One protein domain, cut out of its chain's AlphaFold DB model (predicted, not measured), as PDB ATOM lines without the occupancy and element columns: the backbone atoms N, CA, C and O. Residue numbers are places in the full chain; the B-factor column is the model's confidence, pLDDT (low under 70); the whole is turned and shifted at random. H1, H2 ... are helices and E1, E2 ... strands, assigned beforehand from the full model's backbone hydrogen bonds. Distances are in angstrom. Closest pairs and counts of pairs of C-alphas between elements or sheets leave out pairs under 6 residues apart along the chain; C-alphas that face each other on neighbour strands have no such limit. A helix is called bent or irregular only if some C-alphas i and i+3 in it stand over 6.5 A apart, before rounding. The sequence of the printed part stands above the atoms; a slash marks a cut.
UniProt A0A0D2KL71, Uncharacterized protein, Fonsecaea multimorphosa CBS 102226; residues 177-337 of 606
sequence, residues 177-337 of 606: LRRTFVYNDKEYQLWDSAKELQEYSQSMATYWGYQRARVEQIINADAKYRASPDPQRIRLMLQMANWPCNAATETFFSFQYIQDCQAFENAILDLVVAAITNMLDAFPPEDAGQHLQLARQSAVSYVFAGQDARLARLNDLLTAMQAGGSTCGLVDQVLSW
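AT A GLANCE: This is residues 177 to 337 of the 606 residues of an uncharacterized protein of Fonsecaea multimorphosa CBS 102226 (UniProt A0A0D2KL71). What is the main picture? Two long helices, H1 and H5, run side by side the same way and make the longest axis; H4 crosses the first part of H5, and the small hairpin of E1 and E2 lies at that end. Near the other end H2 and H6 pack on the last part of H1 and on each other, while H3 bridges H2 and H4. What is it built of? The printed part has 161 residues, mostly helix, with two named strands and then six named helices along the chain, E1, E2, H1 to H6; the sheet, order E1 - E2, is antiparallel. How large and dense is it? It is elongated, 57 by 30 by 24 A, and only just compact, close to loose, with a radius of gyration of the C-alphas of 17.9 A.

HOW THE PARTS SIT: How do the strands pair? E1, residues 180 to 183, and E2, residues 186 to 189, form an antiparallel hairpin, their directions at 145 degrees. N 181 and O 188, 2.9 A apart, are within hydrogen-bond range. Which helix is the hub? H1, residues 194 to 221, touches four helices. With residues 212 to 219 alone it touches H2, residues 230 to 240, at a steep tilt of 67 degrees, the closest C-alphas being Val 215 and Met 237, 6.1 A. It touches H5, residues 288 to 320, the same way at a shallow tilt of 23 degrees, by residues 304 to 318 of H5 alone, the closest C-alphas being Gln 211 and Leu 311, 5.7 A. What of the others? H3, residues 249 to 254, forms a helical hairpin with H4, residues 262 to 282, the closest C-alphas being Thr 249 and Ala 263, 6.0 A. Residues 271 to 280 of H4 touch residues 288 to 303 of H5 at a steep tilt of 63 degrees, Ala 275 and Ala 299 having the closest C-alphas, 5.1 A. H6, residues 330 to 337, touches H2, the closest C-alphas being Met 240 and Leu 335, 5.7 A. Are the helix backbones complete? In H1 and H2 every O i to N i+4 pair is within hydrogen-bond range; in H4 16 of 17, in H5 27 of 29, in H6 3 of 4, and in H3 0 of 2, with 2 of 3 O i to N i+3 pairs.

IN THESE COORDINATES: Where do the elements begin and end? E1 begins at C-alpha 180 (268.307, 367.094, 139.466), and H6 ends at C-alpha 337 (298.360, 365.718, 129.080). How long are the longer helices? H1 measures 40.7 A, H4 30.4 A and H5 46.1 A. Is any irregular? H5 only just is, C-alphas 290 and 293 being 6.6 A apart, and it has a kink of 31 degrees near residue 295.

THE WHOLE: How far does it reach? The two C-alphas farthest apart, those of Glu 286 and Gly 324, are 58.8 A apart. Is it continuous and confident? The printed part has no cut and no long link; its mean pLDDT is 93.4, with residues 177 to 178 and 323 to 324 under 70.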
ATOM      1  N   LEU A 177     268.411 367.578 148.739       54.03
ATOM      2  CA  LEU A 177     267.726 366.457 148.065       54.03
ATOM      3  C   LEU A 177     267.154 366.809 146.675       54.03
ATOM      4  O   LEU A 177     266.542 365.956 146.040       54.03
ATOM      5  N   ARG A 178     267.307 368.050 146.189       62.47
ATOM      6  CA  ARG A 178     266.730 368.506 144.907       62.47
ATOM      7  C   ARG A 178     267.751 368.717 143.791       62.47
ATOM      8  O   ARG A 178     267.447 369.418 142.833       62.47
ATOM      9  N   ARG A 179     268.961 368.158 143.887       84.06
ATOM     10  CA  ARG A 179     269.892 368.199 142.749       84.06
ATOM     11  C   ARG A 179     269.408 367.221 141.683       84.06
ATOM     12  O   ARG A 179     269.504 366.004 141.845       84.06
ATOM     13  N   THR A 180     268.837 367.787 140.634       92.50
ATOM     14  CA  THR A 180     268.307 367.094 139.466       92.50
ATOM     15  C   THR A 180     269.102 367.478 138.223       92.50
ATOM     16  O   THR A 180     269.796 368.496 138.202       92.50
ATOM     17  N   PHE A 181     269.010 366.657 137.185       93.25
ATOM     18  CA  PHE A 181     269.512 366.963 135.853       93.25
ATOM     19  C   PHE A 181     268.437 366.631 134.815       93.25
ATOM     20  O   PHE A 181     267.536 365.830 135.077       93.25
ATOM     21  N   VAL A 182     268.499 367.276 133.652       93.81
ATOM     22  CA  VAL A 182     267.516 367.093 132.577       93.81
ATOM     23  C   VAL A 182     268.132 366.241 131.473       93.81
ATOM     24  O   VAL A 182     269.201 366.572 130.971       93.81
ATOM     25  N   TYR A 183     267.445 365.169 131.087       93.50
ATOM     26  CA  TYR A 183     267.816 364.289 129.981       93.50
ATOM     27  C   TYR A 183     266.567 363.946 129.159       93.50
ATOM     28  O   TYR A 183     265.562 363.512 129.722       93.50
ATOM     29  N   ASN A 184     266.596 364.165 127.839       92.62
ATOM     30  CA  ASN A 184     265.436 363.988 126.947       92.62
ATOM     31  C   ASN A 184     264.146 364.642 127.488       92.62
ATOM     32  O   ASN A 184     263.115 363.982 127.639       92.62
ATOM     33  N   ASP A 185     264.235 365.930 127.846       93.94
ATOM     34  CA  ASP A 185     263.150 366.756 128.409       93.94
ATOM     35  C   ASP A 185     262.523 366.233 129.716       93.94
ATOM     36  O   ASP A 185     261.475 366.714 130.157       93.94
ATOM     37  N   LYS A 186     263.161 365.256 130.369       93.25
ATOM     38  CA  LYS A 186     262.740 364.710 131.658       93.25
ATOM     39  C   LYS A 186     263.761 365.045 132.731       93.25
ATOM     40  O   LYS A 186     264.965 364.917 132.530       93.25
ATOM     41  N   GLU A 187     263.255 365.469 133.880       93.50
ATOM     42  CA  GLU A 187     264.061 365.774 135.053       93.50
ATOM     43  C   GLU A 187     264.253 364.509 135.896       93.50
ATOM     44  O   GLU A 187     263.286 363.854 136.292       93.50
ATOM     45  N   TYR A 188     265.506 364.177 136.187       92.56
ATOM     46  CA  TYR A 188     265.886 363.043 137.013       92.56
ATOM     47  C   TYR A 188     266.670 363.522 138.226       92.56
ATOM     48  O   TYR A 188     267.448 364.469 138.146       92.56
ATOM     49  N   GLN A 189     266.502 362.850 139.365       92.75
ATOM     50  CA  GLN A 189     267.381 363.073 140.516       92.75
ATOM     51  C   GLN A 189     268.810 362.646 140.159       92.75
ATOM     52  O   GLN A 189     268.999 361.815 139.273       92.75
ATOM     53  N   LEU A 190     269.816 363.220 140.811       93.31
ATOM     54  CA  LEU A 190     271.202 362.777 140.631       93.31
ATOM     55  C   LEU A 190     271.645 361.805 141.735       93.31
ATOM     56  O   LEU A 190     272.427 360.902 141.471       93.31
ATOM     57  N   TRP A 191     271.092 361.955 142.939       93.31
ATOM     58  CA  TRP A 191     271.473 361.205 144.138       93.31
ATOM     59  C   TRP A 191     270.241 360.599 144.800       93.31
ATOM     60  O   TRP A 191     269.194 361.249 144.838       93.31
ATOM     61  N   ASP A 192     270.371 359.399 145.365       89.44
ATOM     62  CA  ASP A 192     269.262 358.722 146.050       89.44
ATOM     63  C   ASP A 192     269.094 359.238 147.488       89.44
ATOM     64  O   ASP A 192     268.021 359.142 148.090       89.44
ATOM     65  N   SER A 193     270.152 359.825 148.056       90.81
ATOM     66  CA  SER A 193     270.106 360.444 149.376       90.81
ATOM     67  C   SER A 193     271.082 361.612 149.528       90.81
ATOM     68  O   SER A 193     272.118 361.686 148.873       90.81
ATOM     69  N   ALA A 194     270.796 362.509 150.475       88.88
ATOM     70  CA  ALA A 194     271.730 363.578 150.845       88.88
ATOM     71  C   ALA A 194     273.048 363.038 151.433       88.88
ATOM     72  O   ALA A 194     274.081 363.696 151.330       88.88
ATOM     73  N   LYS A 195     273.006 361.848 152.046       91.94
ATOM     74  CA  LYS A 195     274.183 361.177 152.604       91.94
ATOM     75  C   LYS A 195     275.153 360.768 151.493       91.94
ATOM     76  O   LYS A 195     276.339 361.041 151.607       91.94
ATOM     77  N   GLU A 196     274.633 360.199 150.410       92.31
ATOM     78  CA  GLU A 196     275.421 359.794 149.241       92.31
ATOM     79  C   GLU A 196     276.121 360.995 148.582       92.31
ATOM     80  O   GLU A 196     277.332 360.974 148.373       92.31
ATOM     81  N   LEU A 197     275.391 362.099 148.365       92.69
ATOM     82  CA  LEU A 197     275.974 363.354 147.876       92.69
ATOM     83  C   LEU A 197     277.084 363.870 148.806       92.69
ATOM     84  O   LEU A 197     278.122 364.343 148.341       92.69
ATOM     85  N   GLN A 198     276.873 363.802 150.121       92.88
ATOM     86  CA  GLN A 198     277.865 364.245 151.096       92.88
ATOM     87  C   GLN A 198     279.140 363.388 151.041       92.88
ATOM     88  O   GLN A 198     280.237 363.945 151.049       92.88
ATOM     89  N   GLU A 199     279.009 362.062 150.956       95.25
ATOM     90  CA  GLU A 199     280.133 361.122 150.845       95.25
ATOM     91  C   GLU A 199     280.921 361.334 149.543       95.25
ATOM     92  O   GLU A 199     282.154 361.434 149.565       95.25
ATOM     93  N   TYR A 200     280.218 361.507 148.419       96.12
ATOM     94  CA  TYR A 200     280.831 361.842 147.133       96.12
ATOM     95  C   TYR A 200     281.574 363.186 147.186       96.12
ATOM     96  O   TYR A 200     282.754 363.264 146.837       96.12
ATOM     97  N   SER A 201     280.929 364.237 147.699       95.69
ATOM     98  CA  SER A 201     281.522 365.574 147.835       95.69
ATOM     99  C   SER A 201     282.764 365.575 148.730       95.69
ATOM    100  O   SER A 201     283.777 366.197 148.399       95.69
ATOM    101  N   GLN A 202     282.740 364.826 149.836       97.00
ATOM    102  CA  GLN A 202     283.890 364.686 150.729       97.00
ATOM    103  C   GLN A 202     285.065 363.964 150.053       97.00
ATOM    104  O   GLN A 202     286.221 364.369 150.227       97.00
ATOM    105  N   SER A 203     284.776 362.941 149.249       97.94
ATOM    106  CA  SER A 203     285.785 362.218 148.472       97.94
ATOM    107  C   SER A 203     286.409 363.125 147.408       97.94
ATOM    108  O   SER A 203     287.630 363.282 147.365       97.94
ATOM    109  N   MET A 204     285.594 363.846 146.633       98.12
ATOM    110  CA  MET A 204     286.075 364.806 145.630       98.12
ATOM    111  C   MET A 204     286.887 365.950 146.246       98.12
ATOM    112  O   MET A 204     287.903 366.368 145.690       98.12
ATOM    113  N   ALA A 205     286.487 366.447 147.419       97.88
ATOM    114  CA  ALA A 205     287.247 367.458 148.148       97.88
ATOM    115  C   ALA A 205     288.639 366.955 148.565       97.88
ATOM    116  O   ALA A 205     289.612 367.714 148.542       97.88
ATOM    117  N   THR A 206     288.738 365.670 148.916       97.94
ATOM    118  CA  THR A 206     290.002 365.004 149.246       97.94
ATOM    119  C   THR A 206     290.904 364.911 148.012       97.94
ATOM    120  O   THR A 206     292.063 365.331 148.076       97.94
ATOM    121  N   TYR A 207     290.361 364.485 146.864       98.00
ATOM    122  CA  TYR A 207     291.075 364.488 145.580       98.00
ATOM    123  C   TYR A 207     291.597 365.869 145.201       98.00
ATOM    124  O   TYR A 207     292.787 366.016 144.917       98.00
ATOM    125  N   TRP A 208     290.741 366.891 145.263       97.88
ATOM    126  CA  TRP A 208     291.135 368.272 144.992       97.88
ATOM    127  C   TRP A 208     292.288 368.722 145.894       97.88
ATOM    128  O   TRP A 208     293.266 369.293 145.410       97.88
ATOM    129  N   GLY A 209     292.209 368.437 147.198       97.50
ATOM    130  CA  GLY A 209     293.262 368.773 148.154       97.50
ATOM    131  C   GLY A 209     294.614 368.161 147.777       97.50
ATOM    132  O   GLY A 209     295.630 368.863 147.770       97.50
ATOM    133  N   TYR A 210     294.627 366.878 147.406       98.19
ATOM    134  CA  TYR A 210     295.845 366.198 146.969       98.19
ATOM    135  C   TYR A 210     296.361 366.727 145.631       98.19
ATOM    136  O   TYR A 210     297.527 367.117 145.550       98.19
ATOM    137  N   GLN A 211     295.514 366.804 144.605       97.94
ATOM    138  CA  GLN A 211     295.901 367.290 143.278       97.94
ATOM    139  C   GLN A 211     296.449 368.716 143.346       97.94
ATOM    140  O   GLN A 211     297.551 368.967 142.861       97.94
ATOM    141  N   ARG A 212     295.751 369.635 144.029       97.62
ATOM    142  CA  ARG A 212     296.207 371.017 144.240       97.62
ATOM    143  C   ARG A 212     297.598 371.053 144.867       97.62
ATOM    144  O   ARG A 212     298.463 371.773 144.377       97.62
ATOM    145  N   ALA A 213     297.825 370.282 145.931       97.44
ATOM    146  CA  ALA A 213     299.113 370.258 146.618       97.44
ATOM    147  C   ALA A 213     300.247 369.751 145.713       97.44
ATOM    148  O   ALA A 213     301.358 370.280 145.767       97.44
ATOM    149  N   ARG A 214     299.987 368.742 144.872       97.81
ATOM    150  CA  ARG A 214     300.972 368.214 143.912       97.81
ATOM    151  C   ARG A 214     301.257 369.210 142.794       97.81
ATOM    152  O   ARG A 214     302.415 369.510 142.524       97.81
ATOM    153  N   VAL A 215     300.217 369.796 142.214       98.00
ATOM    154  CA  VAL A 215     300.348 370.830 141.185       98.00
ATOM    155  C   VAL A 215     301.124 372.042 141.704       98.00
ATOM    156  O   VAL A 215     302.007 372.553 141.022       98.00
ATOM    157  N   GLU A 216     300.878 372.469 142.942       97.44
ATOM    158  CA  GLU A 216     301.624 373.561 143.563       97.44
ATOM    159  C   GLU A 216     303.126 373.260 143.695       97.44
ATOM    160  O   GLU A 216     303.956 374.140 143.449       97.44
ATOM    161  N   GLN A 217     303.485 372.022 144.046       96.38
ATOM    162  CA  GLN A 217     304.883 371.579 144.087       96.38
ATOM    163  C   GLN A 217     305.523 371.615 142.698       96.38
ATOM    164  O   GLN A 217     306.641 372.113 142.564       96.38
ATOM    165  N   ILE A 218     304.798 371.172 141.668       96.81
ATOM    166  CA  ILE A 218     305.263 371.193 140.276       96.81
ATOM    167  C   ILE A 218     305.509 372.637 139.812       96.81
ATOM    168  O   ILE A 218     306.604 372.949 139.347       96.81
ATOM    169  N   ILE A 219     304.552 373.551 140.020       96.88
ATOM    170  CA  ILE A 219     304.714 374.971 139.654       96.88
ATOM    171  C   ILE A 219     305.897 375.600 140.410       96.88
ATOM    172  O   ILE A 219     306.629 376.415 139.855       96.88
ATOM    173  N   ASN A 220     306.111 375.237 141.679       95.44
ATOM    174  CA  ASN A 220     307.237 375.745 142.470       95.44
ATOM    175  C   ASN A 220     308.605 375.238 142.002       95.44
ATOM    176  O   ASN A 220     309.602 375.939 142.195       95.44
ATOM    177  N   ALA A 221     308.663 374.036 141.435       94.75
ATOM    178  CA  ALA A 221     309.892 373.461 140.903       94.75
ATOM    179  C   ALA A 221     310.222 373.964 139.489       94.75
ATOM    180  O   ALA A 221     311.401 374.024 139.121       94.75
ATOM    181  N   ASP A 222     309.203 374.365 138.725       96.56
ATOM    182  CA  ASP A 222     309.356 374.881 137.369       96.56
ATOM    183  C   ASP A 222     309.998 376.277 137.349       96.56
ATOM    184  O   ASP A 222     309.426 377.259 137.830       96.56
ATOM    185  N   ALA A 223     311.187 376.391 136.751       95.19
ATOM    186  CA  ALA A 223     311.946 377.643 136.723       95.19
ATOM    187  C   ALA A 223     311.201 378.807 136.040       95.19
ATOM    188  O   ALA A 223     311.394 379.963 136.422       95.19
ATOM    189  N   LYS A 224     310.359 378.517 135.039       96.50
ATOM    190  CA  LYS A 224     309.626 379.514 134.245       96.50
ATOM    191  C   LYS A 224     308.405 380.031 134.997       96.50
ATOM    192  O   LYS A 224     308.147 381.232 134.998       96.50
ATOM    193  N   TYR A 225     307.669 379.138 135.656       96.75
ATOM    194  CA  TYR A 225     306.373 379.465 136.261       96.75
ATOM    195  C   TYR A 225     306.409 379.676 137.776       96.75
ATOM    196  O   TYR A 225     305.424 380.159 138.342       96.75
ATOM    197  N   ARG A 226     307.533 379.402 138.448       95.62
ATOM    198  CA  ARG A 226     307.676 379.598 139.899       95.62
ATOM    199  C   ARG A 226     307.312 381.009 140.366       95.62
ATOM    200  O   ARG A 226     306.730 381.151 141.435       95.62
ATOM    201  N   ALA A 227     307.657 382.030 139.583       95.31
ATOM    202  CA  ALA A 227     307.392 383.439 139.890       95.31
ATOM    203  C   ALA A 227     306.084 383.973 139.272       95.31
ATOM    204  O   ALA A 227     305.903 385.187 139.179       95.31
ATOM    205  N   SER A 228     305.189 383.089 138.814       95.25
ATOM    206  CA  SER A 228     303.893 383.498 138.263       95.25
ATOM    207  C   SER A 228     303.046 384.242 139.311       95.25
ATOM    208  O   SER A 228     303.038 383.849 140.482       95.25
ATOM    209  N   PRO A 229     302.331 385.313 138.918       95.56
ATOM    210  CA  PRO A 229     301.432 386.041 139.809       95.56
ATOM    211  C   PRO A 229     300.226 385.177 140.205       95.56
ATOM    212  O   PRO A 229     299.788 384.325 139.429       95.56
ATOM    213  N   ASP A 230     299.646 385.447 141.379       93.44
ATOM    214  CA  ASP A 230     298.581 384.622 141.972       93.44
ATOM    215  C   ASP A 230     297.413 384.295 141.019       93.44
ATOM    216  O   ASP A 230     297.042 383.122 140.941       93.44
ATOM    217  N   PRO A 231     296.857 385.238 140.225       95.06
ATOM    218  CA  PRO A 231     295.758 384.913 139.312       95.06
ATOM    219  C   PRO A 231     296.160 383.922 138.214       95.06
ATOM    220  O   PRO A 231     295.418 382.992 137.906       95.06
ATOM    221  N   GLN A 232     297.355 384.079 137.636       96.62
ATOM    222  CA  GLN A 232     297.865 383.149 136.626       96.62
ATOM    223  C   GLN A 232     298.151 381.781 137.249       96.62
ATOM    224  O   GLN A 232     297.835 380.749 136.662       96.62
ATOM    225  N   ARG A 233     298.709 381.778 138.458       97.38
ATOM    226  CA  ARG A 233     299.017 380.568 139.210       97.38
ATOM    227  C   ARG A 233     297.761 379.751 139.523       97.38
ATOM    228  O   ARG A 233     297.780 378.538 139.353       97.38
ATOM    229  N   ILE A 234     296.667 380.407 139.914       97.38
ATOM    230  CA  ILE A 234     295.358 379.774 140.139       97.38
ATOM    231  C   ILE A 234     294.852 379.083 138.866       97.38
ATOM    232  O   ILE A 234     294.421 377.932 138.921       97.38
ATOM    233  N   ARG A 235     294.946 379.750 137.709       97.50
ATOM    234  CA  ARG A 235     294.528 379.170 136.422       97.50
ATOM    235  C   ARG A 235     295.357 377.951 136.038       97.50
ATOM    236  O   ARG A 235     294.784 376.926 135.685       97.50
ATOM    237  N   LEU A 236     296.680 378.038 136.191       97.75
ATOM    238  CA  LEU A 236     297.576 376.898 135.987       97.75
ATOM    239  C   LEU A 236     297.194 375.732 136.903       97.75
ATOM    240  O   LEU A 236     297.151 374.594 136.450       97.75
ATOM    241  N   MET A 237     296.858 376.011 138.167       98.06
ATOM    242  CA  MET A 237     296.438 374.970 139.102       98.06
ATOM    243  C   MET A 237     295.168 374.245 138.650       98.06
ATOM    244  O   MET A 237     295.131 373.018 138.691       98.06
ATOM    245  N   LEU A 238     294.154 374.987 138.198       97.69
ATOM    246  CA  LEU A 238     292.910 374.408 137.684       97.69
ATOM    247  C   LEU A 238     293.161 373.565 136.428       97.69
ATOM    248  O   LEU A 238     292.761 372.405 136.390       97.69
ATOM    249  N   GLN A 239     293.896 374.105 135.451       97.06
ATOM    250  CA  GLN A 239     294.214 373.406 134.202       97.06
ATOM    251  C   GLN A 239     295.021 372.124 134.450       97.06
ATOM    252  O   GLN A 239     294.671 371.051 133.967       97.06
ATOM    253  N   MET A 240     296.073 372.196 135.269       97.75
ATOM    254  CA  MET A 240     296.915 371.042 135.592       97.75
ATOM    255  C   MET A 240     296.188 369.984 136.438       97.75
ATOM    256  O   MET A 240     296.595 368.822 136.426       97.75
ATOM    257  N   ALA A 241     295.128 370.344 137.158       96.94
ATOM    258  CA  ALA A 241     294.269 369.398 137.869       96.94
ATOM    259  C   ALA A 241     293.052 368.942 137.032       96.94
ATOM    260  O   ALA A 241     292.217 368.208 137.544       96.94
ATOM    261  N   ASN A 242     292.973 369.329 135.752       95.69
ATOM    262  CA  ASN A 242     291.871 369.030 134.833       95.69
ATOM    263  C   ASN A 242     290.491 369.535 135.305       95.69
ATOM    264  O   ASN A 242     289.468 368.883 135.103       95.69
ATOM    265  N   TRP A 243     290.462 370.705 135.945       96.06
ATOM    266  CA  TRP A 243     289.229 371.416 136.281       96.06
ATOM    267  C   TRP A 243     288.949 372.513 135.249       96.06
ATOM    268  O   TRP A 243     289.898 373.133 134.754       96.06
ATOM    269  N   PRO A 244     287.670 372.824 134.957       94.25
ATOM    270  CA  PRO A 244     287.329 373.968 134.123       94.25
ATOM    271  C   PRO A 244     288.012 375.240 134.641       94.25
ATOM    272  O   PRO A 244     288.109 375.456 135.847       94.25
ATOM    273  N   CYS A 245     288.501 376.086 133.735       95.00
ATOM    274  CA  CYS A 245     289.197 377.320 134.089       95.00
ATOM    275  C   CYS A 245     288.310 378.534 133.784       95.00
ATOM    276  O   CYS A 245     288.447 379.175 132.743       95.00
ATOM    277  N   ASN A 246     287.378 378.841 134.685       95.56
ATOM    278  CA  ASN A 246     286.483 379.992 134.578       95.56
ATOM    279  C   ASN A 246     286.378 380.761 135.909       95.56
ATOM    280  O   ASN A 246     286.881 380.334 136.946       95.56
ATOM    281  N   ALA A 247     285.699 381.912 135.892       94.50
ATOM    282  CA  ALA A 247     285.570 382.764 137.075       94.50
ATOM    283  C   ALA A 247     284.898 382.062 138.274       94.50
ATOM    284  O   ALA A 247     285.169 382.424 139.417       94.50
ATOM    285  N   ALA A 248     284.035 381.064 138.043       95.38
ATOM    286  CA  ALA A 248     283.387 380.317 139.118       95.38
ATOM    287  C   ALA A 248     284.366 379.339 139.784       95.38
ATOM    288  O   ALA A 248     284.480 379.329 141.008       95.38
ATOM    289  N   THR A 249     285.122 378.565 139.009       96.06
ATOM    290  CA  THR A 249     286.116 377.609 139.529       96.06
ATOM    291  C   THR A 249     287.342 378.293 140.138       96.06
ATOM    292  O   THR A 249     287.919 377.782 141.094       96.06
ATOM    293  N   GLU A 250     287.710 379.497 139.687       96.25
ATOM    294  CA  GLU A 250     288.739 380.316 140.353       96.25
ATOM    295  C   GLU A 250     288.383 380.610 141.825       96.25
ATOM    296  O   GLU A 250     289.272 380.772 142.668       96.25
ATOM    297  N   THR A 251     287.092 380.595 142.188       96.38
ATOM    298  CA  THR A 251     286.668 380.787 143.582       96.38
ATOM    299  C   THR A 251     287.062 379.641 144.513       96.38
ATOM    300  O   THR A 251     287.053 379.860 145.722       96.38
ATOM    301  N   PHE A 252     287.496 378.476 144.008       97.00
ATOM    302  CA  PHE A 252     287.953 377.336 144.824       97.00
ATOM    303  C   PHE A 252     289.038 377.747 145.832       97.00
ATOM    304  O   PHE A 252     289.102 377.233 146.947       97.00
ATOM    305  N   PHE A 253     289.867 378.725 145.462       96.69
ATOM    306  CA  PHE A 253     290.986 379.225 146.262       96.69
ATOM    307  C   PHE A 253     290.592 380.290 147.292       96.69
ATOM    308  O   PHE A 253     291.413 380.675 148.121       96.69
ATOM    309  N   SER A 254     289.345 380.765 147.262       94.81
ATOM    310  CA  SER A 254     288.825 381.765 148.205       94.81
ATOM    311  C   SER A 254     288.261 381.156 149.492       94.81
ATOM    312  O   SER A 254     287.877 381.899 150.396       94.81
ATOM    313  N   PHE A 255     288.188 379.825 149.585       91.31
ATOM    314  CA  PHE A 255     287.612 379.112 150.724       91.31
ATOM    315  C   PHE A 255     288.682 378.369 151.521       91.31
ATOM    316  O   PHE A 255     289.639 377.829 150.965       91.31
ATOM    317  N   GLN A 256     288.503 378.331 152.844       90.12
ATOM    318  CA  GLN A 256     289.355 377.536 153.729       90.12
ATOM    319  C   GLN A 256     289.103 376.035 153.535       90.12
ATOM    320  O   GLN A 256     290.054 375.258 153.479       90.12
ATOM    321  N   TYR A 257     287.831 375.652 153.409       91.38
ATOM    322  CA  TYR A 257     287.389 374.296 153.110       91.38
ATOM    323  C   TYR A 257     286.689 374.305 151.757       91.38
ATOM    324  O   TYR A 257     285.762 375.084 151.541       91.38
ATOM    325  N   ILE A 258     287.138 373.459 150.830       96.00
ATOM    326  CA  ILE A 258     286.583 373.447 149.471       96.00
ATOM    327  C   ILE A 258     285.114 373.003 149.458       96.00
ATOM    328  O   ILE A 258     284.355 373.444 148.601       96.00
ATOM    329  N   GLN A 259     284.684 372.213 150.449       92.62
ATOM    330  CA  GLN A 259     283.286 371.804 150.603       92.62
ATOM    331  C   GLN A 259     282.335 372.992 150.824       92.62
ATOM    332  O   GLN A 259     281.154 372.889 150.512       92.62
ATOM    333  N   ASP A 260     282.839 374.130 151.316       90.62
ATOM    334  CA  ASP A 260     282.043 375.348 151.508       90.62
ATOM    335  C   ASP A 260     281.872 376.151 150.200       90.62
ATOM    336  O   ASP A 260     281.157 377.159 150.162       90.62
ATOM    337  N   CYS A 261     282.550 375.744 149.121       92.94
ATOM    338  CA  CYS A 261     282.526 376.421 147.832       92.94
ATOM    339  C   CYS A 261     281.371 375.907 146.958       92.94
ATOM    340  O   CYS A 261     281.420 374.810 146.406       92.94
ATOM    341  N   GLN A 262     280.358 376.749 146.736       94.12
ATOM    342  CA  GLN A 262     279.208 376.405 145.887       94.12
ATOM    343  C   GLN A 262     279.600 376.061 144.441       94.12
ATOM    344  O   GLN A 262     278.972 375.209 143.814       94.12
ATOM    345  N   ALA A 263     280.620 376.736 143.903       95.00
ATOM    346  CA  ALA A 263     281.116 376.462 142.560       95.00
ATOM    347  C   ALA A 263     281.783 375.084 142.475       95.00
ATOM    348  O   ALA A 263     281.676 374.432 141.442       95.00
ATOM    349  N   PHE A 264     282.437 374.634 143.552       96.75
ATOM    350  CA  PHE A 264     283.026 373.301 143.621       96.75
ATOM    351  C   PHE A 264     281.942 372.228 143.640       96.75
ATOM    352  O   PHE A 264     282.013 371.292 142.851       96.75
ATOM    353  N   GLU A 265     280.906 372.408 144.468       94.38
ATOM    354  CA  GLU A 265     279.748 371.510 144.491       94.38
ATOM    355  C   GLU A 265     279.103 371.408 143.101       94.38
ATOM    356  O   GLU A 265     278.873 370.312 142.615       94.38
ATOM    357  N   ASN A 266     278.864 372.530 142.416       94.88
ATOM    358  CA  ASN A 266     278.301 372.485 141.066       94.88
ATOM    359  C   ASN A 266     279.244 371.771 140.079       94.88
ATOM    360  O   ASN A 266     278.795 370.901 139.345       94.88
ATOM    361  N   ALA A 267     280.551 372.052 140.122       96.50
ATOM    362  CA  ALA A 267     281.518 371.428 139.222       96.50
ATOM    363  C   ALA A 267     281.601 369.900 139.396       96.50
ATOM    364  O   ALA A 267     281.650 369.178 138.403       96.50
ATOM    365  N   ILE A 268     281.586 369.382 140.632       96.81
ATOM    366  CA  ILE A 268     281.603 367.925 140.863       96.81
ATOM    367  C   ILE A 268     280.309 367.249 140.400       96.81
ATOM    368  O   ILE A 268     280.349 366.074 140.041       96.81
ATOM    369  N   LEU A 269     279.178 367.965 140.423       95.31
ATOM    370  CA  LEU A 269     277.895 367.471 139.920       95.31
ATOM    371  C   LEU A 269     277.900 367.457 138.392       95.31
ATOM    372  O   LEU A 269     277.514 366.452 137.805       95.31
ATOM    373  N   ASP A 270     278.399 368.521 137.764       95.56
ATOM    374  CA  ASP A 270     278.503 368.636 136.309       95.56
ATOM    375  C   ASP A 270     279.377 367.517 135.717       95.56
ATOM    376  O   ASP A 270     279.030 366.964 134.675       95.56
ATOM    377  N   LEU A 271     280.454 367.108 136.406       96.31
ATOM    378  CA  LEU A 271     281.271 365.950 136.010       96.31
ATOM    379  C   LEU A 271     280.457 364.648 135.956       96.31
ATOM    380  O   LEU A 271     280.566 363.891 134.992       96.31
ATOM    381  N   VAL A 272     279.629 364.390 136.973       96.75
ATOM    382  CA  VAL A 272     278.788 363.183 137.024       96.75
ATOM    383  C   VAL A 272     277.675 363.265 135.987       96.75
ATOM    384  O   VAL A 272     277.434 362.290 135.284       96.75
ATOM    385  N   VAL A 273     277.020 364.421 135.845       96.50
ATOM    386  CA  VAL A 273     275.957 364.626 134.851       96.50
ATOM    387  C   VAL A 273     276.493 364.424 133.437       96.50
ATOM    388  O   VAL A 273     275.863 363.714 132.660       96.50
ATOM    389  N   ALA A 274     277.663 364.974 133.110       95.94
ATOM    390  CA  ALA A 274     278.296 364.763 131.810       95.94
ATOM    391  C   ALA A 274     278.575 363.273 131.551       95.94
ATOM    392  O   ALA A 274     278.243 362.761 130.483       95.94
ATOM    393  N   ALA A 275     279.113 362.554 132.542       96.19
ATOM    394  CA  ALA A 275     279.366 361.120 132.427       96.19
ATOM    395  C   ALA A 275     278.071 360.299 132.273       96.19
ATOM    396  O   ALA A 275     278.023 359.406 131.431       96.19
ATOM    397  N   ILE A 276     277.005 360.624 133.016       96.06
ATOM    398  CA  ILE A 276     275.691 359.974 132.869       96.06
ATOM    399  C   ILE A 276     275.130 360.210 131.469       96.06
ATOM    400  O   ILE A 276     274.714 359.253 130.822       96.06
ATOM    401  N   THR A 277     275.119 361.459 130.997       95.00
ATOM    402  CA  THR A 277     274.597 361.810 129.670       95.00
ATOM    403  C   THR A 277     275.345 361.050 128.580       95.00
ATOM    404  O   THR A 277     274.705 360.396 127.766       95.00
ATOM    405  N   ASN A 278     276.681 361.010 128.635       94.50
ATOM    406  CA  ASN A 278     277.489 360.245 127.682       94.50
ATOM    407  C   ASN A 278     277.160 358.741 127.704       94.50
ATOM    408  O   ASN A 278     277.061 358.119 126.650       94.50
ATOM    409  N   MET A 279     276.968 358.147 128.888       94.75
ATOM    410  CA  MET A 279     276.607 356.727 129.012       94.75
ATOM    411  C   MET A 279     275.205 356.430 128.468       94.75
ATOM    412  O   MET A 279     275.012 355.411 127.806       94.75
ATOM    413  N   LEU A 280     274.234 357.308 128.736       93.56
ATOM    414  CA  LEU A 280     272.865 357.163 128.239       93.56
ATOM    415  C   LEU A 280     272.776 357.398 126.727       93.56
ATOM    416  O   LEU A 280     272.018 356.702 126.060       93.56
ATOM    417  N   ASP A 281     273.565 358.321 126.176       93.25
ATOM    418  CA  ASP A 281     273.597 358.596 124.737       93.25
ATOM    419  C   ASP A 281     274.302 357.489 123.945       93.25
ATOM    420  O   ASP A 281     273.874 357.160 122.839       93.25
ATOM    421  N   ALA A 282     275.342 356.870 124.514       93.38
ATOM    422  CA  ALA A 282     276.011 355.719 123.907       93.38
ATOM    423  C   ALA A 282     275.113 354.468 123.875       93.38
ATOM    424  O   ALA A 282     275.177 353.678 122.932       93.38
ATOM    425  N   PHE A 283     274.260 354.293 124.890       90.81
ATOM    426  CA  PHE A 283     273.369 353.139 125.029       90.81
ATOM    427  C   PHE A 283     271.946 353.585 125.392       90.81
ATOM    428  O   PHE A 283     271.526 353.392 126.537       90.81
ATOM    429  N   PRO A 284     271.187 354.166 124.442       88.69
ATOM    430  CA  PRO A 284     269.871 354.737 124.715       88.69
ATOM    431  C   PRO A 284     268.895 353.644 125.184       88.69
ATOM    432  O   PRO A 284     268.533 352.764 124.396       88.69
ATOM    433  N   PRO A 285     268.452 353.667 126.454       86.19
ATOM    434  CA  PRO A 285     267.601 352.617 126.996       86.19
ATOM    435  C   PRO A 285     266.134 352.806 126.588       86.19
ATOM    436  O   PRO A 285     265.638 353.931 126.513       86.19
ATOM    437  N   GLU A 286     265.393 351.703 126.423       87.88
ATOM    438  CA  GLU A 286     263.931 351.754 126.229       87.88
ATOM    439  C   GLU A 286     263.209 352.351 127.455       87.88
ATOM    440  O   GLU A 286     262.229 353.084 127.313       87.88
ATOM    441  N   ASP A 287     263.730 352.081 128.660       85.94
ATOM    442  CA  ASP A 287     263.301 352.684 129.925       85.94
ATOM    443  C   ASP A 287     264.498 353.321 130.644       85.94
ATOM    444  O   ASP A 287     265.295 352.652 131.316       85.94
ATOM    445  N   ALA A 288     264.612 354.645 130.503       81.69
ATOM    446  CA  ALA A 288     265.642 355.449 131.154       81.69
ATOM    447  C   ALA A 288     265.603 355.345 132.686       81.69
ATOM    448  O   ALA A 288     266.648 355.462 133.318       81.69
ATOM    449  N   GLY A 289     264.441 355.076 133.294       80.25
ATOM    450  CA  GLY A 289     264.319 354.976 134.749       80.25
ATOM    451  C   GLY A 289     265.096 353.796 135.333       80.25
ATOM    452  O   GLY A 289     265.756 353.948 136.358       80.25
ATOM    453  N   GLN A 290     265.067 352.641 134.662       82.19
ATOM    454  CA  GLN A 290     265.747 351.423 135.126       82.19
ATOM    455  C   GLN A 290     267.265 351.488 134.936       82.19
ATOM    456  O   GLN A 290     268.018 351.010 135.781       82.19
ATOM    457  N   HIS A 291     267.722 352.119 133.854       88.69
ATOM    458  CA  HIS A 291     269.147 352.214 133.532       88.69
ATOM    459  C   HIS A 291     269.843 353.364 134.257       88.69
ATOM    460  O   HIS A 291     271.063 353.351 134.402       88.69
ATOM    461  N   LEU A 292     269.081 354.340 134.763       89.81
ATOM    462  CA  LEU A 292     269.642 355.516 135.409       89.81
ATOM    463  C   LEU A 292     270.458 355.177 136.661       89.81
ATOM    464  O   LEU A 292     271.511 355.771 136.863       89.81
ATOM    465  N   GLN A 293     270.003 354.243 137.500       91.25
ATOM    466  CA  GLN A 293     270.740 353.896 138.719       91.25
ATOM    467  C   GLN A 293     272.111 353.292 138.389       91.25
ATOM    468  O   GLN A 293     273.119 353.696 138.968       91.25
ATOM    469  N   LEU A 294     272.154 352.383 137.410       92.56
ATOM    470  CA  LEU A 294     273.401 351.795 136.925       92.56
ATOM    471  C   LEU A 294     274.293 352.858 136.267       92.56
ATOM    472  O   LEU A 294     275.477 352.938 136.580       92.56
ATOM    473  N   ALA A 295     273.725 353.721 135.418       94.12
ATOM    474  CA  ALA A 295     274.455 354.811 134.771       94.12
ATOM    475  C   ALA A 295     275.060 355.785 135.793       94.12
ATOM    476  O   ALA A 295     276.211 356.181 135.647       94.12
ATOM    477  N   ARG A 296     274.335 356.128 136.866       94.44
ATOM    478  CA  ARG A 296     274.853 356.961 137.963       94.44
ATOM    479  C   ARG A 296     276.037 356.307 138.668       94.44
ATOM    480  O   ARG A 296     277.067 356.953 138.831       94.44
ATOM    481  N   GLN A 297     275.914 355.043 139.069       94.81
ATOM    482  CA  GLN A 297     276.994 354.321 139.757       94.81
ATOM    483  C   GLN A 297     278.241 354.201 138.875       94.81
ATOM    484  O   GLN A 297     279.359 354.460 139.333       94.81
ATOM    485  N   SER A 298     278.047 353.881 137.595       95.69
ATOM    486  CA  SER A 298     279.116 353.839 136.599       95.69
ATOM    487  C   SER A 298     279.748 355.213 136.392       95.69
ATOM    488  O   SER A 298     280.970 355.317 136.365       95.69
ATOM    489  N   ALA A 299     278.951 356.282 136.310       96.50
ATOM    490  CA  ALA A 299     279.438 357.649 136.152       96.50
ATOM    491  C   ALA A 299     280.262 358.119 137.356       96.50
ATOM    492  O   ALA A 299     281.343 358.670 137.176       96.50
ATOM    493  N   VAL A 300     279.801 357.864 138.584       96.75
ATOM    494  CA  VAL A 300     280.560 358.180 139.806       96.75
ATOM    495  C   VAL A 300     281.887 357.417 139.830       96.75
ATOM    496  O   VAL A 300     282.934 358.015 140.078       96.75
ATOM    497  N   SER A 301     281.860 356.121 139.508       97.12
ATOM    498  CA  SER A 301     283.066 355.284 139.441       97.12
ATOM    499  C   SER A 301     284.043 355.778 138.371       97.12
ATOM    500  O   SER A 301     285.242 355.872 138.623       97.12
ATOM    501  N   TYR A 302     283.530 356.158 137.199       96.75
ATOM    502  CA  TYR A 302     284.306 356.734 136.104       96.75
ATOM    503  C   TYR A 302     284.971 358.055 136.511       96.75
ATOM    504  O   TYR A 302     286.165 358.246 136.278       96.75
ATOM    505  N   VAL A 303     284.229 358.951 137.173       97.31
ATOM    506  CA  VAL A 303     284.780 360.219 137.668       97.31
ATOM    507  C   VAL A 303     285.894 359.962 138.682       97.31
ATOM    508  O   VAL A 303     286.965 360.551 138.540       97.31
ATOM    509  N   PHE A 304     285.697 359.067 139.658       97.69
ATOM    510  CA  PHE A 304     286.749 358.728 140.622       97.69
ATOM    511  C   PHE A 304     287.989 358.133 139.957       97.69
ATOM    512  O   PHE A 304     289.088 358.621 140.215       97.69
ATOM    513  N   ALA A 305     287.824 357.183 139.033       96.69
ATOM    514  CA  ALA A 305     288.940 356.613 138.282       96.69
ATOM    515  C   ALA A 305     289.731 357.692 137.515       96.69
ATOM    516  O   ALA A 305     290.964 357.675 137.509       96.69
ATOM    517  N   GLY A 306     289.044 358.681 136.932       95.88
ATOM    518  CA  GLY A 306     289.684 359.832 136.293       95.88
ATOM    519  C   GLY A 306     290.482 360.704 137.271       95.88
ATOM    520  O   GLY A 306     291.603 361.120 136.962       95.88
ATOM    521  N   GLN A 307     289.946 360.959 138.472       97.38
ATOM    522  CA  GLN A 307     290.648 361.723 139.511       97.38
ATOM    523  C   GLN A 307     291.867 360.974 140.068       97.38
ATOM    524  O   GLN A 307     292.919 361.596 140.266       97.38
ATOM    525  N   ASP A 308     291.744 359.661 140.275       97.06
ATOM    526  CA  ASP A 308     292.825 358.765 140.692       97.06
ATOM    527  C   ASP A 308     293.949 358.736 139.660       97.06
ATOM    528  O   ASP A 308     295.105 359.006 139.996       97.06
ATOM    529  N   ALA A 309     293.620 358.487 138.390       96.00
ATOM    530  CA  ALA A 309     294.593 358.453 137.303       96.00
ATOM    531  C   ALA A 309     295.329 359.794 137.169       96.00
ATOM    532  O   ALA A 309     296.553 359.830 137.003       96.00
ATOM    533  N   ARG A 310     294.612 360.921 137.303       96.62
ATOM    534  CA  ARG A 310     295.238 362.250 137.285       96.62
ATOM    535  C   ARG A 310     296.194 362.435 138.459       96.62
ATOM    536  O   ARG A 310     297.309 362.917 138.262       96.62
ATOM    537  N   LEU A 311     295.782 362.056 139.668       97.62
ATOM    538  CA  LEU A 311     296.616 362.166 140.862       97.62
ATOM    539  C   LEU A 311     297.854 361.259 140.779       97.62
ATOM    540  O   LEU A 311     298.944 361.701 141.144       97.62
ATOM    541  N   ALA A 312     297.712 360.039 140.260       97.06
ATOM    542  CA  ALA A 312     298.814 359.110 140.023       97.06
ATOM    543  C   ALA A 312     299.860 359.717 139.077       97.06
ATOM    544  O   ALA A 312     301.014 359.859 139.473       97.06
ATOM    545  N   ARG A 313     299.446 360.230 137.909       97.31
ATOM    546  CA  ARG A 313     300.360 360.895 136.955       97.31
ATOM    547  C   ARG A 313     301.101 362.084 137.575       97.31
ATOM    548  O   ARG A 313     302.292 362.269 137.330       97.31
ATOM    549  N   LEU A 314     300.420 362.891 138.397       97.25
ATOM    550  CA  LEU A 314     301.055 364.002 139.123       97.25
ATOM    551  C   LEU A 314     302.102 363.507 140.136       97.25
ATOM    552  O   LEU A 314     303.164 364.120 140.267       97.25
ATOM    553  N   ASN A 315     301.820 362.415 140.852       96.88
ATOM    554  CA  ASN A 315     302.771 361.796 141.780       96.88
ATOM    555  C   ASN A 315     303.972 361.183 141.045       96.88
ATOM    556  O   ASN A 315     305.103 361.345 141.507       96.88
ATOM    557  N   ASP A 316     303.749 360.533 139.904       95.75
ATOM    558  CA  ASP A 316     304.808 359.940 139.086       95.75
ATOM    559  C   ASP A 316     305.768 361.014 138.575       95.75
ATOM    560  O   ASP A 316     306.985 360.877 138.710       95.75
ATOM    561  N   LEU A 317     305.231 362.139 138.082       95.94
ATOM    562  CA  LEU A 317     306.043 363.276 137.653       95.94
ATOM    563  C   LEU A 317     306.893 363.833 138.804       95.94
ATOM    564  O   LEU A 317     308.094 364.042 138.640       95.94
ATOM    565  N   LEU A 318     306.301 364.027 139.984       94.94
ATOM    566  CA  LEU A 318     307.030 364.508 141.163       94.94
ATOM    567  C   LEU A 318     308.104 363.524 141.637       94.94
ATOM    568  O   LEU A 318     309.170 363.949 142.084       94.94
ATOM    569  N   THR A 319     307.854 362.221 141.513       94.19
ATOM    570  CA  THR A 319     308.830 361.173 141.843       94.19
ATOM    571  C   THR A 319     309.991 361.172 140.846       94.19
ATOM    572  O   THR A 319     311.151 361.044 141.244       94.19
ATOM    573  N   ALA A 320     309.704 361.388 139.559       92.56
ATOM    574  CA  ALA A 320     310.705 361.452 138.497       92.56
ATOM    575  C   ALA A 320     311.630 362.678 138.597       92.56
ATOM    576  O   ALA A 320     312.773 362.614 138.147       92.56
ATOM    577  N   MET A 321     311.181 363.776 139.215       91.19
ATOM    578  CA  MET A 321     311.925 365.040 139.249       91.19
ATOM    579  C   MET A 321     313.291 364.984 139.967       91.19
ATOM    580  O   MET A 321     314.133 365.823 139.663       91.19
ATOM    581  N   GLN A 322     313.554 364.003 140.846       76.00
ATOM    582  CA  GLN A 322     314.769 363.868 141.681       76.00
ATOM    583  C   GLN A 322     315.177 365.130 142.490       76.00
ATOM    584  O   GLN A 322     314.928 366.286 142.161       76.00
ATOM    585  N   ALA A 323     315.803 364.913 143.647       65.56
ATOM    586  CA  ALA A 323     315.970 365.943 144.673       65.56
ATOM    587  C   ALA A 323     316.972 367.060 144.292       65.56
ATOM    588  O   ALA A 323     318.161 366.968 144.590       65.56
ATOM    589  N   GLY A 324     316.483 368.165 143.714       60.66
ATOM    590  CA  GLY A 324     317.103 369.491 143.877       60.66
ATOM    591  C   GLY A 324     317.341 370.328 142.618       60.66
ATOM    592  O   GLY A 324     317.767 371.477 142.747       60.66
ATOM    593  N   GLY A 325     317.065 369.808 141.420       71.88
ATOM    594  CA  GLY A 325     317.154 370.586 140.183       71.88
ATOM    595  C   GLY A 325     315.860 371.349 139.908       71.88
ATOM    596  O   GLY A 325     314.795 370.749 139.862       71.88
ATOM    597  N   SER A 326     315.933 372.666 139.699       78.06
ATOM    598  CA  SER A 326     314.825 373.375 139.051       78.06
ATOM    599  C   SER A 326     314.839 372.997 137.573       78.06
ATOM    600  O   SER A 326     315.803 373.293 136.868       78.06
ATOM    601  N   THR A 327     313.807 372.293 137.126       85.88
ATOM    602  CA  THR A 327     313.647 371.841 135.741       85.88
ATOM    603  C   THR A 327     312.687 372.779 135.017       85.88
ATOM    604  O   THR A 327     311.612 373.087 135.527       85.88
ATOM    605  N   CYS A 328     313.065 373.268 133.839       89.94
ATOM    606  CA  CYS A 328     312.167 374.066 133.002       89.94
ATOM    607  C   CYS A 328     311.150 373.162 132.293       89.94
ATOM    608  O   CYS A 328     311.536 372.109 131.789       89.94
ATOM    609  N   GLY A 329     309.893 373.607 132.179       94.44
ATOM    610  CA  GLY A 329     308.890 372.981 131.305       94.44
ATOM    611  C   GLY A 329     308.055 371.870 131.944       94.44
ATOM    612  O   GLY A 329     307.336 371.178 131.233       94.44
ATOM    613  N   LEU A 330     308.097 371.709 133.270       96.25
ATOM    614  CA  LEU A 330     307.242 370.757 133.985       96.25
ATOM    615  C   LEU A 330     305.762 371.125 133.869       96.25
ATOM    616  O   LEU A 330     304.914 370.260 133.674       96.25
ATOM    617  N   VAL A 331     305.441 372.412 134.004       97.19
ATOM    618  CA  VAL A 331     304.059 372.891 133.871       97.19
ATOM    619  C   VAL A 331     303.569 372.651 132.448       97.19
ATOM    620  O   VAL A 331     302.485 372.107 132.269       97.19
ATOM    621  N   ASP A 332     304.393 372.980 131.451       97.00
ATOM    622  CA  ASP A 332     304.068 372.770 130.037       97.00
ATOM    623  C   ASP A 332     303.857 371.266 129.736       97.00
ATOM    624  O   ASP A 332     302.914 370.906 129.035       97.00
ATOM    625  N   GLN A 333     304.644 370.374 130.355       96.31
ATOM    626  CA  GLN A 333     304.465 368.919 130.271       96.31
ATOM    627  C   GLN A 333     303.140 368.437 130.887       96.31
ATOM    628  O   GLN A 333     302.479 367.575 130.323       96.31
ATOM    629  N   VAL A 334     302.721 368.964 132.041       96.88
ATOM    630  CA  VAL A 334     301.437 368.569 132.661       96.88
ATOM    631  C   VAL A 334     300.239 369.100 131.873       96.88
ATOM    632  O   VAL A 334     299.184 368.459 131.837       96.88
ATOM    633  N   LEU A 335     300.388 370.276 131.262       96.00
ATOM    634  CA  LEU A 335     299.372 370.875 130.399       96.00
ATOM    635  C   LEU A 335     299.253 370.154 129.051       96.00
ATOM    636  O   LEU A 335     298.182 370.184 128.457       96.00
ATOM    637  N   SER A 336     300.294 369.464 128.573       95.25
ATOM    638  CA  SER A 336     300.174 368.663 127.348       95.25
ATOM    639  C   SER A 336     299.283 367.432 127.544       95.25
ATOM    640  O   SER A 336     298.609 367.021 126.610       95.25
ATOM    641  N   TRP A 337     299.178 366.901 128.769       92.50
ATOM    642  CA  TRP A 337     298.360 365.718 129.080       92.50
ATOM    643  C   TRP A 337     296.863 365.889 128.814       92.50
ATOM    644  O   TRP A 337     296.148 364.894 128.741       92.50
TER     645      TRP A 337